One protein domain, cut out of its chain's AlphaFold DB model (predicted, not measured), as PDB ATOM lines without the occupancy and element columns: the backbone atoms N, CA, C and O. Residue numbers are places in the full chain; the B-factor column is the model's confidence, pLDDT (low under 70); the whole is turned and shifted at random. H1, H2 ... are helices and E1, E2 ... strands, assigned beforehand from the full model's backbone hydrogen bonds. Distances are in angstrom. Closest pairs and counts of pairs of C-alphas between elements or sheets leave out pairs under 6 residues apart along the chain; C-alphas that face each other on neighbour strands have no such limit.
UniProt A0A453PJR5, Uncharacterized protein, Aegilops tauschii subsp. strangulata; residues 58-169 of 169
ATOM      1  N   TRP A  58     -37.334  27.223 -22.411       98.00
ATOM      2  CA  TRP A  58     -36.406  26.595 -23.339       98.00
ATOM      3  C   TRP A  58     -35.653  27.669 -24.127       98.00
ATOM      4  O   TRP A  58     -36.241  28.424 -24.898       98.00
ATOM      5  N   LEU A  59     -34.331  27.715 -23.940       97.62
ATOM      6  CA  LEU A  59     -33.429  28.474 -24.803       97.62
ATOM      7  C   LEU A  59     -33.123  27.638 -26.046       97.62
ATOM      8  O   LEU A  59     -32.341  26.684 -25.980       97.62
ATOM      9  N   ASP A  60     -33.764  27.984 -27.152       97.12
ATOM     10  CA  ASP A  60     -33.619  27.287 -28.418       97.12
ATOM     11  C   ASP A  60     -32.470  27.893 -29.226       97.12
ATOM     12  O   ASP A  60     -32.496  29.061 -29.623       97.12
ATOM     13  N   VAL A  61     -31.415  27.098 -29.396       96.56
ATOM     14  CA  VAL A  61     -30.138  27.525 -29.965       96.56
ATOM     15  C   VAL A  61     -29.797  26.624 -31.149       96.56
ATOM     16  O   VAL A  61     -29.784  25.403 -30.970       96.56
ATOM     17  N   PRO A  62     -29.411  27.191 -32.304       95.81
ATOM     18  CA  PRO A  62     -28.981  26.410 -33.462       95.81
ATOM     19  C   PRO A  62     -27.838  25.459 -33.128       95.81
ATOM     20  O   PRO A  62     -26.888  25.818 -32.413       95.81
ATOM     21  N   LEU A  63     -27.902  24.244 -33.671       95.19
ATOM     22  CA  LEU A  63     -26.925  23.196 -33.382       95.19
ATOM     23  C   LEU A  63     -25.521  23.596 -33.839       95.19
ATOM     24  O   LEU A  63     -24.542  23.308 -33.152       95.19
ATOM     25  N   GLU A  64     -25.418  24.324 -34.946       94.31
ATOM     26  CA  GLU A  64     -24.176  24.855 -35.497       94.31
ATOM     27  C   GLU A  64     -23.517  25.824 -34.506       94.31
ATOM     28  O   GLU A  64     -22.311  25.754 -34.258       94.31
ATOM     29  N   ALA A  65     -24.308  26.703 -33.883       94.12
ATOM     30  CA  ALA A  65     -23.815  27.649 -32.886       94.12
ATOM     31  C   ALA A  65     -23.374  26.937 -31.598       94.12
ATOM     32  O   ALA A  65     -22.317  27.249 -31.037       94.12
ATOM     33  N   LEU A  66     -24.137  25.931 -31.149       93.19
ATOM     34  CA  LEU A  66     -23.760  25.088 -30.013       93.19
ATOM     35  C   LEU A  66     -22.461  24.316 -30.285       93.19
ATOM     36  O   LEU A  66     -21.576  24.291 -29.425       93.19
ATOM     37  N   ALA A  67     -22.315  23.738 -31.478       92.75
ATOM     38  CA  ALA A  67     -21.130  22.994 -31.892       92.75
ATOM     39  C   ALA A  67     -19.890  23.897 -31.941       92.75
ATOM     40  O   ALA A  67     -18.866  23.554 -31.346       92.75
ATOM     41  N   ARG A  68     -19.993  25.096 -32.542       91.19
ATOM     42  CA  ARG A  68     -18.915  26.107 -32.530       91.19
ATOM     43  C   ARG A  68     -18.503  26.473 -31.104       91.19
ATOM     44  O   ARG A  68     -17.311  26.536 -30.795       91.19
ATOM     45  N   ARG A  69     -19.475  26.677 -30.209       89.81
ATOM     46  CA  ARG A  69     -19.214  27.002 -28.799       89.81
ATOM     47  C   ARG A  69     -18.482  25.871 -28.075       89.81
ATOM     48  O   ARG A  69     -17.556  26.150 -27.315       89.81
ATOM     49  N   ILE A  70     -18.872  24.617 -28.299       87.94
ATOM     50  CA  ILE A  70     -18.205  23.451 -27.701       87.94
ATOM     51  C   ILE A  70     -16.789  23.295 -28.253       87.94
ATOM     52  O   ILE A  70     -15.866  23.136 -27.462       87.94
ATOM     53  N   ALA A  71     -16.599  23.416 -29.569       86.44
ATOM     54  CA  ALA A  71     -15.283  23.322 -30.198       86.44
ATOM     55  C   ALA A  71     -14.296  24.367 -29.648       86.44
ATOM     56  O   ALA A  71     -13.127  24.060 -29.438       86.44
ATOM     57  N   LYS A  72     -14.775  25.585 -29.351       84.12
ATOM     58  CA  LYS A  72     -13.957  26.666 -28.779       84.12
ATOM     59  C   LYS A  72     -13.630  26.473 -27.292       84.12
ATOM     60  O   LYS A  72     -12.538  26.830 -26.864       84.12
ATOM     61  N   VAL A  73     -14.583  25.986 -26.492       79.75
ATOM     62  CA  VAL A  73     -14.444  25.872 -25.021       79.75
ATOM     63  C   VAL A  73     -13.837  24.530 -24.590       79.75
ATOM     64  O   VAL A  73     -13.227  24.443 -23.527       79.75
ATOM     65  N   GLY A  74     -13.992  23.487 -25.404       71.75
ATOM     66  CA  GLY A  74     -13.590  22.119 -25.091       71.75
ATOM     67  C   GLY A  74     -14.664  21.304 -24.359       71.75
ATOM     68  O   GLY A  74     -15.707  21.805 -23.922       71.75
ATOM     69  N   THR A  75     -14.402  20.001 -24.235       68.62
ATOM     70  CA  THR A  75     -15.345  18.971 -23.754       68.62
ATOM     71  C   THR A  75     -15.039  18.462 -22.349       68.62
ATOM     72  O   THR A  75     -15.793  17.647 -21.828       68.62
ATOM     73  N   ALA A  76     -13.999  18.981 -21.687       64.69
ATOM     74  CA  ALA A  76     -13.504  18.470 -20.403       64.69
ATOM     75  C   ALA A  76     -14.567  18.406 -19.281       64.69
ATOM     76  O   ALA A  76     -14.485  17.570 -18.384       64.69
ATOM     77  N   SER A  77     -15.585  19.275 -19.320       64.31
ATOM     78  CA  SER A  77     -16.712  19.292 -18.371       64.31
ATOM     79  C   SER A  77     -18.002  18.663 -18.914       64.31
ATOM     80  O   SER A  77     -19.040  18.723 -18.256       64.31
ATOM     81  N   ARG A  78     -17.964  18.068 -20.115       71.25
ATOM     82  CA  ARG A  78     -19.119  17.578 -20.880       71.25
ATOM     83  C   ARG A  78     -18.953  16.078 -21.168       71.25
ATOM     84  O   ARG A  78     -18.550  15.718 -22.270       71.25
ATOM     85  N   PRO A  79     -19.320  15.190 -20.225       66.12
ATOM     86  CA  PRO A  79     -19.017  13.757 -20.319       66.12
ATOM     87  C   PRO A  79     -19.625  13.080 -21.551       66.12
ATOM     88  O   PRO A  79     -19.067  12.131 -22.081       66.12
ATOM     89  N   LEU A  80     -20.766  13.590 -22.029       68.12
ATOM     90  CA  LEU A  80     -21.455  13.068 -23.212       68.12
ATOM     91  C   LEU A  80     -20.855  13.548 -24.546       68.12
ATOM     92  O   LEU A  80     -21.306  13.091 -25.594       68.12
ATOM     93  N   LEU A  81     -19.905  14.487 -24.516       66.06
ATOM     94  CA  LEU A  81     -19.289  15.110 -25.693       66.06
ATOM     95  C   LEU A  81     -17.777  14.854 -25.775       66.06
ATOM     96  O   LEU A  81     -17.151  15.301 -26.728       66.06
ATOM     97  N   ASP A  82     -17.191  14.159 -24.801       63.81
ATOM     98  CA  ASP A  82     -15.758  13.883 -24.766       63.81
ATOM     99  C   ASP A  82     -15.407  12.739 -25.730       63.81
ATOM    100  O   ASP A  82     -15.814  11.596 -25.508       63.81
ATOM    101  N   GLN A  83     -14.707  13.044 -26.831       61.09
ATOM    102  CA  GLN A  83     -14.237  12.043 -27.796       61.09
ATOM    103  C   GLN A  83     -12.784  12.301 -28.239       61.09
ATOM    104  O   GLN A  83     -12.426  13.445 -28.517       61.09
ATOM    105  N   PRO A  84     -11.942  11.249 -28.322       57.22
ATOM    106  CA  PRO A  84     -10.489  11.396 -28.436       57.22
ATOM    107  C   PRO A  84      -9.940  11.621 -29.859       57.22
ATOM    108  O   PRO A  84      -8.735  11.814 -29.997       57.22
ATOM    109  N   SER A  85     -10.753  11.589 -30.924       61.03
ATOM    110  CA  SER A  85     -10.228  11.653 -32.301       61.03
ATOM    111  C   SER A  85     -11.201  12.282 -33.306       61.03
ATOM    112  O   SER A  85     -12.220  11.675 -33.626       61.03
ATOM    113  N   GLY A  86     -10.854  13.452 -33.852       70.25
ATOM    114  CA  GLY A  86     -11.590  14.117 -34.936       70.25
ATOM    115  C   GLY A  86     -11.551  15.646 -34.850       70.25
ATOM    116  O   GLY A  86     -11.041  16.205 -33.879       70.25
ATOM    117  N   ASP A  87     -12.103  16.321 -35.861       85.38
ATOM    118  CA  ASP A  87     -12.365  17.763 -35.800       85.38
ATOM    119  C   ASP A  87     -13.402  18.062 -34.691       85.38
ATOM    120  O   ASP A  87     -14.514  17.516 -34.738       85.38
ATOM    121  N   PRO A  88     -13.081  18.903 -33.685       84.75
ATOM    122  CA  PRO A  88     -13.957  19.147 -32.537       84.75
ATOM    123  C   PRO A  88     -15.351  19.660 -32.908       84.75
ATOM    124  O   PRO A  88     -16.327  19.305 -32.245       84.75
ATOM    125  N   TYR A  89     -15.458  20.478 -33.959       89.00
ATOM    126  CA  TYR A  89     -16.743  20.996 -34.424       89.00
ATOM    127  C   TYR A  89     -17.617  19.876 -34.988       89.00
ATOM    128  O   TYR A  89     -18.749  19.703 -34.542       89.00
ATOM    129  N   THR A  90     -17.081  19.085 -35.916       89.19
ATOM    130  CA  THR A  90     -17.808  18.001 -36.592       89.19
ATOM    131  C   THR A  90     -18.314  16.956 -35.595       89.19
ATOM    132  O   THR A  90     -19.472  16.535 -35.661       89.19
ATOM    133  N   MET A  91     -17.481  16.583 -34.617       86.62
ATOM    134  CA  MET A  91     -17.875  15.650 -33.555       86.62
ATOM    135  C   MET A  91     -18.976  16.230 -32.661       86.62
ATOM    136  O   MET A  91     -19.972  15.555 -32.386       86.62
ATOM    137  N   ALA A  92     -18.818  17.485 -32.222       88.44
ATOM    138  CA  ALA A  92     -19.815  18.153 -31.395       88.44
ATOM    139  C   ALA A  92     -21.152  18.276 -32.132       88.44
ATOM    140  O   ALA A  92     -22.188  17.966 -31.551       88.44
ATOM    141  N   PHE A  93     -21.124  18.666 -33.408       92.81
ATOM    142  CA  PHE A  93     -22.314  18.795 -34.242       92.81
ATOM    143  C   PHE A  93     -23.042  17.457 -34.388       92.81
ATOM    144  O   PHE A  93     -24.208  17.363 -34.024       92.81
ATOM    145  N   SER A  94     -22.342  16.392 -34.797       91.38
ATOM    146  CA  SER A  94     -22.936  15.054 -34.936       91.38
ATOM    147  C   SER A  94     -23.595  14.573 -33.637       91.38
ATOM    148  O   SER A  94     -24.730  14.085 -33.642       91.38
ATOM    149  N   LYS A  95     -22.919  14.758 -32.497       89.69
ATOM    150  CA  LYS A  95     -23.462  14.353 -31.198       89.69
ATOM    151  C   LYS A  95     -24.657  15.206 -30.780       89.69
ATOM    152  O   LYS A  95     -25.619  14.658 -30.246       89.69
ATOM    153  N   LEU A  96     -24.610  16.516 -31.018       92.94
ATOM    154  CA  LEU A  96     -25.728  17.418 -30.757       92.94
ATOM    155  C   LEU A  96     -26.948  17.069 -31.609       92.94
ATOM    156  O   LEU A  96     -28.035  17.025 -31.049       92.94
ATOM    157  N   SER A  97     -26.779  16.749 -32.893       93.88
ATOM    158  CA  SER A  97     -27.885  16.354 -33.775       93.88
ATOM    159  C   SER A  97     -28.598  15.101 -33.271       93.88
ATOM    160  O   SER A  97     -29.816  15.116 -33.127       93.88
ATOM    161  N   MET A  98     -27.850  14.060 -32.881       93.06
ATOM    162  CA  MET A  98     -28.448  12.862 -32.268       93.06
ATOM    163  C   MET A  98     -29.200  13.186 -30.969       93.06
ATOM    164  O   MET A  98     -30.275  12.650 -30.709       93.06
ATOM    165  N   LEU A  99     -28.638  14.052 -30.119       92.44
ATOM    166  CA  LEU A  99     -29.283  14.438 -28.863       92.44
ATOM    167  C   LEU A  99     -30.521  15.314 -29.086       92.44
ATOM    168  O   LEU A  99     -31.469  15.208 -28.310       92.44
ATOM    169  N   ALA A 100     -30.501  16.176 -30.100       92.25
ATOM    170  CA  ALA A 100     -31.618  17.030 -30.475       92.25
ATOM    171  C   ALA A 100     -32.782  16.192 -31.003       92.25
ATOM    172  O   ALA A 100     -33.902  16.384 -30.552       92.25
ATOM    173  N   GLU A 101     -32.518  15.198 -31.850       93.19
ATOM    174  CA  GLU A 101     -33.536  14.254 -32.322       93.19
ATOM    175  C   GLU A 101     -34.173  13.475 -31.159       93.19
ATOM    176  O   GLU A 101     -35.389  13.371 -31.058       93.19
ATOM    177  N   GLN A 102     -33.362  13.002 -30.208       90.94
ATOM    178  CA  GLN A 102     -33.858  12.243 -29.054       90.94
ATOM    179  C   GLN A 102     -34.637  13.077 -28.029       90.94
ATOM    180  O   GLN A 102     -35.371  12.514 -27.215       90.94
ATOM    181  N   ARG A 103     -34.401  14.393 -27.968       93.56
ATOM    182  CA  ARG A 103     -34.890  15.257 -26.877       93.56
ATOM    183  C   ARG A 103     -35.742  16.428 -27.356       93.56
ATOM    184  O   ARG A 103     -36.272  17.130 -26.501       93.56
ATOM    185  N   GLY A 104     -35.866  16.656 -28.661       90.00
ATOM    186  CA  GLY A 104     -36.554  17.811 -29.245       90.00
ATOM    187  C   GLY A 104     -37.986  17.932 -28.740       90.00
ATOM    188  O   GLY A 104     -38.338  18.943 -28.138       90.00
ATOM    189  N   ASP A 105     -38.754  16.846 -28.843       93.31
ATOM    190  CA  ASP A 105     -40.130  16.777 -28.333       93.31
ATOM    191  C   ASP A 105     -40.199  17.009 -26.823       93.31
ATOM    192  O   ASP A 105     -41.143  17.608 -26.311       93.31
ATOM    193  N   ALA A 106     -39.177  16.562 -26.085       95.25
ATOM    194  CA  ALA A 106     -39.105  16.814 -24.657       95.25
ATOM    195  C   ALA A 106     -38.951  18.317 -24.389       95.25
ATOM    196  O   ALA A 106     -39.752  18.860 -23.638       95.25
ATOM    197  N   TYR A 107     -37.990  18.998 -25.025       96.12
ATOM    198  CA  TYR A 107     -37.806  20.450 -24.891       96.12
ATOM    199  C   TYR A 107     -39.042  21.257 -25.301       96.12
ATOM    200  O   TYR A 107     -39.351  22.250 -24.645       96.12
ATOM    201  N   ALA A 108     -39.781  20.797 -26.313       94.94
ATOM    202  CA  ALA A 108     -41.019  21.428 -26.763       94.94
ATOM    203  C   ALA A 108     -42.141  21.431 -25.705       94.94
ATOM    204  O   ALA A 108     -43.089  22.195 -25.839       94.94
ATOM    205  N   ASN A 109     -42.030  20.643 -24.626       95.06
ATOM    206  CA  ASN A 109     -42.966  20.714 -23.497       95.06
ATOM    207  C   ASN A 109     -42.755  21.942 -22.594       95.06
ATOM    208  O   ASN A 109     -43.508  22.106 -21.630       95.06
ATOM    209  N   ALA A 110     -41.725  22.763 -22.829       97.12
ATOM    210  CA  ALA A 110     -41.520  23.994 -22.074       97.12
ATOM    211  C   ALA A 110     -42.691  24.972 -22.264       97.12
ATOM    212  O   ALA A 110     -43.321  24.997 -23.316       97.12
ATOM    213  N   ASP A 111     -42.979  25.777 -21.242       97.31
ATOM    214  CA  ASP A 111     -44.052  26.781 -21.295       97.31
ATOM    215  C   ASP A 111     -43.690  27.916 -22.260       97.31
ATOM    216  O   ASP A 111     -44.523  28.401 -23.019       97.31
ATOM    217  N   VAL A 112     -42.410  28.298 -22.267       97.81
ATOM    218  CA  VAL A 112     -41.879  29.375 -23.098       97.81
ATOM    219  C   VAL A 112     -40.693  28.876 -23.918       97.81
ATOM    220  O   VAL A 112     -39.740  28.318 -23.370       97.81
ATOM    221  N   ARG A 113     -40.708  29.142 -25.229       97.81
ATOM    222  CA  ARG A 113     -39.562  28.966 -26.134       97.81
ATOM    223  C   ARG A 113     -38.959  30.325 -26.483       97.81
ATOM    224  O   ARG A 113     -39.661  31.229 -26.928       97.81
ATOM    225  N   VAL A 114     -37.645  30.438 -26.326       98.06
ATOM    226  CA  VAL A 114     -36.851  31.618 -26.682       98.06
ATOM    227  C   VAL A 114     -35.887  31.215 -27.793       98.06
ATOM    228  O   VAL A 114     -34.857  30.598 -27.524       98.06
ATOM    229  N   SER A 115     -36.240  31.535 -29.039       97.69
ATOM    230  CA  SER A 115     -35.406  31.254 -30.211       97.69
ATOM    231  C   SER A 115     -34.308  32.298 -30.354       97.69
ATOM    232  O   SER A 115     -34.580  33.478 -30.573       97.69
ATOM    233  N   LEU A 116     -33.050  31.871 -30.262       97.56
ATOM    234  CA  LEU A 116     -31.919  32.774 -30.465       97.56
ATOM    235  C   LEU A 116     -31.799  33.233 -31.925       97.56
ATOM    236  O   LEU A 116     -31.296  34.327 -32.163       97.56
ATOM    237  N   GLU A 117     -32.277  32.452 -32.897       96.81
ATOM    238  CA  GLU A 117     -32.317  32.892 -34.301       96.81
ATOM    239  C   GLU A 117     -33.273  34.070 -34.490       96.81
ATOM    240  O   GLU A 117     -32.922  35.050 -35.146       96.81
ATOM    241  N   GLU A 118     -34.450  34.014 -33.859       96.69
ATOM    242  CA  GLU A 118     -35.425  35.108 -33.901       96.69
ATOM    243  C   GLU A 118     -34.856  36.381 -33.265       96.69
ATOM    244  O   GLU A 118     -35.003  37.466 -33.829       96.69
ATOM    245  N   ILE A 119     -34.157  36.258 -32.129       97.44
ATOM    246  CA  ILE A 119     -33.507  37.403 -31.467       97.44
ATOM    247  C   ILE A 119     -32.438  38.009 -32.378       97.44
ATOM    248  O   ILE A 119     -32.410  39.226 -32.562       97.44
ATOM    249  N   ALA A 120     -31.567  37.179 -32.961       96.94
ATOM    250  CA  ALA A 120     -30.523  37.650 -33.865       96.94
ATOM    251  C   ALA A 120     -31.130  38.399 -35.058       96.94
ATOM    252  O   ALA A 120     -30.746  39.537 -35.316       96.94
ATOM    253  N   SER A 121     -32.145  37.819 -35.704       96.56
ATOM    254  CA  SER A 121     -32.855  38.453 -36.816       96.56
ATOM    255  C   SER A 121     -33.487  39.794 -36.416       96.56
ATOM    256  O   SER A 121     -33.284  40.796 -37.103       96.56
ATOM    257  N   LYS A 122     -34.173  39.850 -35.264       95.31
ATOM    258  CA  LYS A 122     -34.804  41.067 -34.718       95.31
ATOM    259  C   LYS A 122     -33.799  42.192 -34.454       95.31
ATOM    260  O   LYS A 122     -34.135  43.359 -34.631       95.31
ATOM    261  N   LEU A 123     -32.576  41.850 -34.052       95.50
ATOM    262  CA  LEU A 123     -31.490  42.805 -33.803       95.50
ATOM    263  C   LEU A 123     -30.629  43.096 -35.047       95.50
ATOM    264  O   LEU A 123     -29.652  43.838 -34.958       95.50
ATOM    265  N   GLY A 124     -30.973  42.539 -36.214       95.69
ATOM    266  CA  GLY A 124     -30.210  42.725 -37.452       95.69
ATOM    267  C   GLY A 124     -28.864  41.992 -37.461       95.69
ATOM    268  O   GLY A 124     -27.932  42.400 -38.155       95.69
ATOM    269  N   HIS A 125     -28.738  40.925 -36.673       93.62
ATOM    270  CA  HIS A 125     -27.592  40.027 -36.672       93.62
ATOM    271  C   HIS A 125     -27.834  38.820 -37.585       93.62
ATOM    272  O   HIS A 125     -28.911  38.237 -37.626       93.62
ATOM    273  N   ASP A 126     -26.780  38.429 -38.286       90.44
ATOM    274  CA  ASP A 126     -26.670  37.257 -39.158       90.44
ATOM    275  C   ASP A 126     -26.239  35.980 -38.412       90.44
ATOM    276  O   ASP A 126     -26.409  34.880 -38.928       90.44
ATOM    277  N   ASP A 127     -25.681  36.107 -37.203       90.44
ATOM    278  CA  ASP A 127     -25.230  34.980 -36.381       90.44
ATOM    279  C   ASP A 127     -25.582  35.203 -34.898       90.44
ATOM    280  O   ASP A 127     -25.312  36.260 -34.318       90.44
ATOM    281  N   VAL A 128     -26.141  34.168 -34.264       94.69
ATOM    282  CA  VAL A 128     -26.552  34.159 -32.847       94.69
ATOM    283  C   VAL A 128     -25.395  34.357 -31.860       94.69
ATOM    284  O   VAL A 128     -25.617  34.713 -30.708       94.69
ATOM    285  N   SER A 129     -24.145  34.149 -32.277       90.94
ATOM    286  CA  SER A 129     -22.945  34.387 -31.464       90.94
ATOM    287  C   SER A 129     -22.683  35.865 -31.174       90.94
ATOM    288  O   SER A 129     -21.891  36.164 -30.278       90.94
ATOM    289  N   LYS A 130     -23.351  36.779 -31.892       93.44
ATOM    290  CA  LYS A 130     -23.342  38.222 -31.607       93.44
ATOM    291  C   LYS A 130     -24.258  38.602 -30.442       93.44
ATOM    292  O   LYS A 130     -24.085  39.680 -29.883       93.44
ATOM    293  N   LEU A 131     -25.188  37.724 -30.060       96.19
ATOM    294  CA  LEU A 131     -26.099  37.969 -28.949       96.19
ATOM    295  C   LEU A 131     -25.357  37.983 -27.618       96.19
ATOM    296  O   LEU A 131     -24.577  37.080 -27.294       96.19
ATOM    297  N   THR A 132     -25.654  38.989 -26.808       96.19
ATOM    298  CA  THR A 132     -25.186  39.060 -25.431       96.19
ATOM    299  C   THR A 132     -26.128  38.284 -24.503       96.19
ATOM    300  O   THR A 132     -27.307  38.081 -24.812       96.19
ATOM    301  N   PRO A 133     -25.661  37.879 -23.308       96.50
ATOM    302  CA  PRO A 133     -26.550  37.337 -22.285       96.50
ATOM    303  C   PRO A 133     -27.696  38.287 -21.906       96.50
ATOM    304  O   PRO A 133     -28.750  37.814 -21.493       96.50
ATOM    305  N   ILE A 134     -27.497  39.604 -22.049       97.44
ATOM    306  CA  ILE A 134     -28.524  40.614 -21.772       97.44
ATOM    307  C   ILE A 134     -29.626  40.541 -22.830       97.44
ATOM    308  O   ILE A 134     -30.791  40.493 -22.455       97.44
ATOM    309  N   ASP A 135     -29.279  40.440 -24.115       97.19
ATOM    310  CA  ASP A 135     -30.268  40.322 -25.201       97.19
ATOM    311  C   ASP A 135     -31.161  39.090 -25.003       97.19
ATOM    312  O   ASP A 135     -32.387  39.171 -25.075       97.19
ATOM    313  N   ILE A 136     -30.542  37.954 -24.666       97.62
ATOM    314  CA  ILE A 136     -31.254  36.696 -24.406       97.62
ATOM    315  C   ILE A 136     -32.141  36.821 -23.163       97.62
ATOM    316  O   ILE A 136     -33.282  36.359 -23.174       97.62
ATOM    317  N   ALA A 137     -31.641  37.435 -22.087       97.69
ATOM    318  CA  ALA A 137     -32.408  37.620 -20.858       97.69
ATOM    319  C   ALA A 137     -33.607  38.559 -21.063       97.69
ATOM    320  O   ALA A 137     -34.693  38.258 -20.572       97.69
ATOM    321  N   LEU A 138     -33.433  39.653 -21.810       97.69
ATOM    322  CA  LEU A 138     -34.509  40.590 -22.134       97.69
ATOM    323  C   LEU A 138     -35.607  39.917 -22.958       97.69
ATOM    324  O   LEU A 138     -36.777  40.020 -22.594       97.69
ATOM    325  N   GLU A 139     -35.256  39.171 -24.011       97.62
ATOM    326  CA  GLU A 139     -36.273  38.448 -24.786       97.62
ATOM    327  C   GLU A 139     -36.931  37.335 -23.956       97.62
ATOM    328  O   GLU A 139     -38.136  37.121 -24.059       97.62
ATOM    329  N   SER A 140     -36.175  36.660 -23.081       97.56
ATOM    330  CA  SER A 140     -36.744  35.658 -22.172       97.56
ATOM    331  C   SER A 140     -37.803  36.274 -21.260       97.56
ATOM    332  O   SER A 140     -38.889  35.719 -21.135       97.56
ATOM    333  N   LEU A 141     -37.520  37.433 -20.654       97.50
ATOM    334  CA  LEU A 141     -38.480  38.147 -19.809       97.50
ATOM    335  C   LEU A 141     -39.713  38.589 -20.597       97.50
ATOM    336  O   LEU A 141     -40.825  38.384 -20.125       97.50
ATOM    337  N   HIS A 142     -39.523  39.119 -21.807       96.75
ATOM    338  CA  HIS A 142     -40.621  39.518 -22.686       96.75
ATOM    339  C   HIS A 142     -41.544  38.337 -23.027       96.75
ATOM    340  O   HIS A 142     -42.759  38.430 -22.871       96.75
ATOM    341  N   LYS A 143     -40.978  37.188 -23.418       97.06
ATOM    342  CA  LYS A 143     -41.759  35.980 -23.729       97.06
ATOM    343  C   LYS A 143     -42.459  35.401 -22.492       97.06
ATOM    344  O   LYS A 143     -43.577  34.908 -22.609       97.06
ATOM    345  N   ILE A 144     -41.825  35.470 -21.318       96.69
ATOM    346  CA  ILE A 144     -42.446  35.085 -20.040       96.69
ATOM    347  C   ILE A 144     -43.639  35.989 -19.728       96.69
ATOM    348  O   ILE A 144     -44.692  35.485 -19.355       96.69
ATOM    349  N   GLU A 145     -43.487  37.305 -19.883       96.19
ATOM    350  CA  GLU A 145     -44.567  38.267 -19.657       96.19
ATOM    351  C   GLU A 145     -45.756  37.990 -20.582       96.19
ATOM    352  O   GLU A 145     -46.877  37.864 -20.094       96.19
ATOM    353  N   SER A 146     -45.516  37.793 -21.886       94.62
ATOM    354  CA  SER A 146     -46.578  37.435 -22.839       94.62
ATOM    355  C   SER A 146     -47.307  36.150 -22.434       94.62
ATOM    356  O   SER A 146     -48.534  36.137 -22.391       94.62
ATOM    357  N   PHE A 147     -46.566  35.101 -22.062       94.38
ATOM    358  CA  PHE A 147     -47.148  33.828 -21.631       94.38
ATOM    359  C   PHE A 147     -48.023  33.977 -20.380       94.38
ATOM    360  O   PHE A 147     -49.132  33.453 -20.331       94.38
ATOM    361  N   VAL A 148     -47.548  34.711 -19.367       93.00
ATOM    362  CA  VAL A 148     -48.301  34.911 -18.119       93.00
ATOM    363  C   VAL A 148     -49.577  35.716 -18.369       93.00
ATOM    364  O   VAL A 148     -50.621  35.374 -17.819       93.00
ATOM    365  N   VAL A 149     -49.517  36.757 -19.204       90.62
ATOM    366  CA  VAL A 149     -50.695  37.569 -19.550       90.62
ATOM    367  C   VAL A 149     -51.742  36.729 -20.288       90.62
ATOM    368  O   VAL A 149     -52.919  36.763 -19.926       90.62
ATOM    369  N   GLU A 150     -51.328  35.933 -21.273       85.88
ATOM    370  CA  GLU A 150     -52.227  35.039 -22.013       85.88
ATOM    371  C   GLU A 150     -52.882  33.994 -21.098       85.88
ATOM    372  O   GLU A 150     -54.100  33.817 -21.148       85.88
ATOM    373  N   ASP A 151     -52.112  33.360 -20.209       81.00
ATOM    374  CA  ASP A 151     -52.624  32.360 -19.264       81.00
ATOM    375  C   ASP A 151     -53.650  32.965 -18.288       81.00
ATOM    376  O   ASP A 151     -54.715  32.386 -18.053       81.00
ATOM    377  N   THR A 152     -53.400  34.187 -17.794       78.19
ATOM    378  CA  THR A 152     -54.368  34.898 -16.938       78.19
ATOM    379  C   THR A 152     -55.665  35.244 -17.666       78.19
ATOM    380  O   THR A 152     -56.747  35.030 -17.119       78.19
ATOM    381  N   ALA A 153     -55.585  35.696 -18.921       75.69
ATOM    382  CA  ALA A 153     -56.768  36.040 -19.707       75.69
ATOM    383  C   ALA A 153     -57.644  34.806 -19.993       75.69
ATOM    384  O   ALA A 153     -58.877  34.877 -19.961       75.69
ATOM    385  N   VAL A 154     -57.018  33.648 -20.232       74.31
ATOM    386  CA  VAL A 154     -57.729  32.376 -20.410       74.31
ATOM    387  C   VAL A 154     -58.412  31.946 -19.108       74.31
ATOM    388  O   VAL A 154     -59.588  31.574 -19.145       74.31
ATOM    389  N   ALA A 155     -57.732  32.037 -17.961       71.38
ATOM    390  CA  ALA A 155     -58.302  31.676 -16.660       71.38
ATOM    391  C   ALA A 155     -59.535  32.527 -16.288       71.38
ATOM    392  O   ALA A 155     -60.548  31.985 -15.825       71.38
ATOM    393  N   ASP A 156     -59.493  33.833 -16.554       70.56
ATOM    394  CA  ASP A 156     -60.608  34.746 -16.274       70.56
ATOM    395  C   ASP A 156     -61.830  34.434 -17.159       70.56
ATOM    396  O   ASP A 156     -62.951  34.300 -16.659       70.56
ATOM    397  N   SER A 157     -61.616  34.177 -18.456       69.56
ATOM    398  CA  SER A 157     -62.699  33.845 -19.403       69.56
ATOM    399  C   SER A 157     -63.435  32.533 -19.075       69.56
ATOM    400  O   SER A 157     -64.653  32.407 -19.275       69.56
ATOM    401  N   GLN A 158     -62.721  31.540 -18.532       67.94
ATOM    402  CA  GLN A 158     -63.309  30.268 -18.103       67.94
ATOM    403  C   GLN A 158     -64.117  30.422 -16.810       67.94
ATOM    404  O   GLN A 158     -65.166  29.787 -16.662       67.94
ATOM    405  N   THR A 159     -63.672  31.295 -15.907       65.69
ATOM    406  CA  THR A 159     -64.353  31.577 -14.637       65.69
ATOM    407  C   THR A 159     -65.674  32.321 -14.867       65.69
ATOM    408  O   THR A 159     -66.705  31.950 -14.296       65.69
ATOM    409  N   GLU A 160     -65.701  33.297 -15.781       63.12
ATOM    410  CA  GLU A 160     -66.929  34.009 -16.171       63.12
ATOM    411  C   GLU A 160     -67.955  33.086 -16.848       63.12
ATOM    412  O   GLU A 160     -69.147  33.123 -16.524       63.12
ATOM    413  N   SER A 161     -67.491  32.186 -17.723       63.19
ATOM    414  CA  SER A 161     -68.344  31.211 -18.419       63.19
ATOM    415  C   SER A 161     -68.993  30.193 -17.468       63.19
ATOM    416  O   SER A 161     -70.117  29.739 -17.707       63.19
ATOM    417  N   GLN A 162     -68.310  29.818 -16.381       60.53
ATOM    418  CA  GLN A 162     -68.869  28.936 -15.350       60.53
ATOM    419  C   GLN A 162     -69.855  29.670 -14.431       60.53
ATOM    420  O   GLN A 162     -70.904  29.114 -14.103       60.53
ATOM    421  N   SER A 163     -69.574  30.931 -14.085       59.53
ATOM    422  CA  SER A 163     -70.467  31.767 -13.271       59.53
ATOM    423  C   SER A 163     -71.801  32.058 -13.978       59.53
ATOM    424  O   SER A 163     -72.872  31.891 -13.392       59.53
ATOM    425  N   GLN A 164     -71.775  32.370 -15.281       58.75
ATOM    426  CA  GLN A 164     -72.995  32.593 -16.074       58.75
ATOM    427  C   GLN A 164     -73.857  31.328 -16.228       58.75
ATOM    428  O   GLN A 164     -75.087  31.408 -16.223       58.75
ATOM    429  N   ARG A 165     -73.241  30.139 -16.303       61.88
ATOM    430  CA  ARG A 165     -73.979  28.864 -16.343       61.88
ATOM    431  C   ARG A 165     -74.672  28.524 -15.024       61.88
ATOM    432  O   ARG A 165     -75.729  27.907 -15.066       61.88
ATOM    433  N   MET A 166     -74.122  28.935 -13.881       59.06
ATOM    434  CA  MET A 166     -74.776  28.731 -12.581       59.06
ATOM    435  C   MET A 166     -75.942  29.692 -12.333       59.06
ATOM    436  O   MET A 166     -76.851  29.341 -11.595       59.06
ATOM    437  N   HIS A 167     -75.944  30.877 -12.952       56.31
ATOM    438  CA  HIS A 167     -77.000  31.873 -12.738       56.31
ATOM    439  C   HIS A 167     -78.251  31.678 -13.616       56.31
ATOM    440  O   HIS A 167     -79.239  32.385 -13.427       56.31
ATOM    441  N   THR A 168     -78.205  30.739 -14.566       54.56
ATOM    442  CA  THR A 168     -79.294  30.451 -15.523       54.56
ATOM    443  C   THR A 168     -80.019  29.123 -15.217       54.56
ATOM    444  O   THR A 168     -80.777  28.627 -16.050       54.56
ATOM    445  N   LEU A 169     -79.782  28.539 -14.035       47.00
ATOM    446  CA  LEU A 169     -80.480  27.372 -13.474       47.00
ATOM    447  C   LEU A 169     -81.246  27.789 -12.214       47.00
ATOM    448  O   LEU A 169     -82.330  27.210 -11.987       47.00
TER     449      LEU A 169
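This is residues 58 to 169 of the 169 residues of an uncharacterized protein of Aegilops tauschii subsp. strangulata (UniProt A0A453PJR5). A long helix, H4, packs on a small body, and its residues 149 to 166 stick out as an arm. In the body, the short strands E1 and E2 pair as a small parallel sheet near the middle, H1 and H2 pack on each other at a steep tilt, and H3 follows directly after E2, about perpendicular to H4. The 112 printed residues are mostly helix and extended: radius of gyration of the C-alphas 20.5 A, spans 74 by 32 by 20 A.

Find C-alpha 58 at (-36.406, 26.595, -23.339), where E1, residues 58 to 60, begins. Then come H1, 63 to 73; H2, 88 to 107; E2, 112 to 115; H3, 116 to 122; and H4, 133 to 166, 49.9 A long, ending at (-74.776, 28.731, -12.581).

Between E1 and E2, N 58 and O 112 are within hydrogen-bond range at 2.8 A. H1 and H2 touch at a steep tilt of 50 degrees, the C-alphas of Ala 67 and Phe 93 closest at 5.0 A. H4 touches H3 with residues 135 to 139 alone. In H1, H3 and H4 every O i to N i+4 pair is within range; in H2, 14 of 16.

The printed part has no cut; residues 75 to 77, 79 to 85 and 157 to 169 have pLDDT under 70.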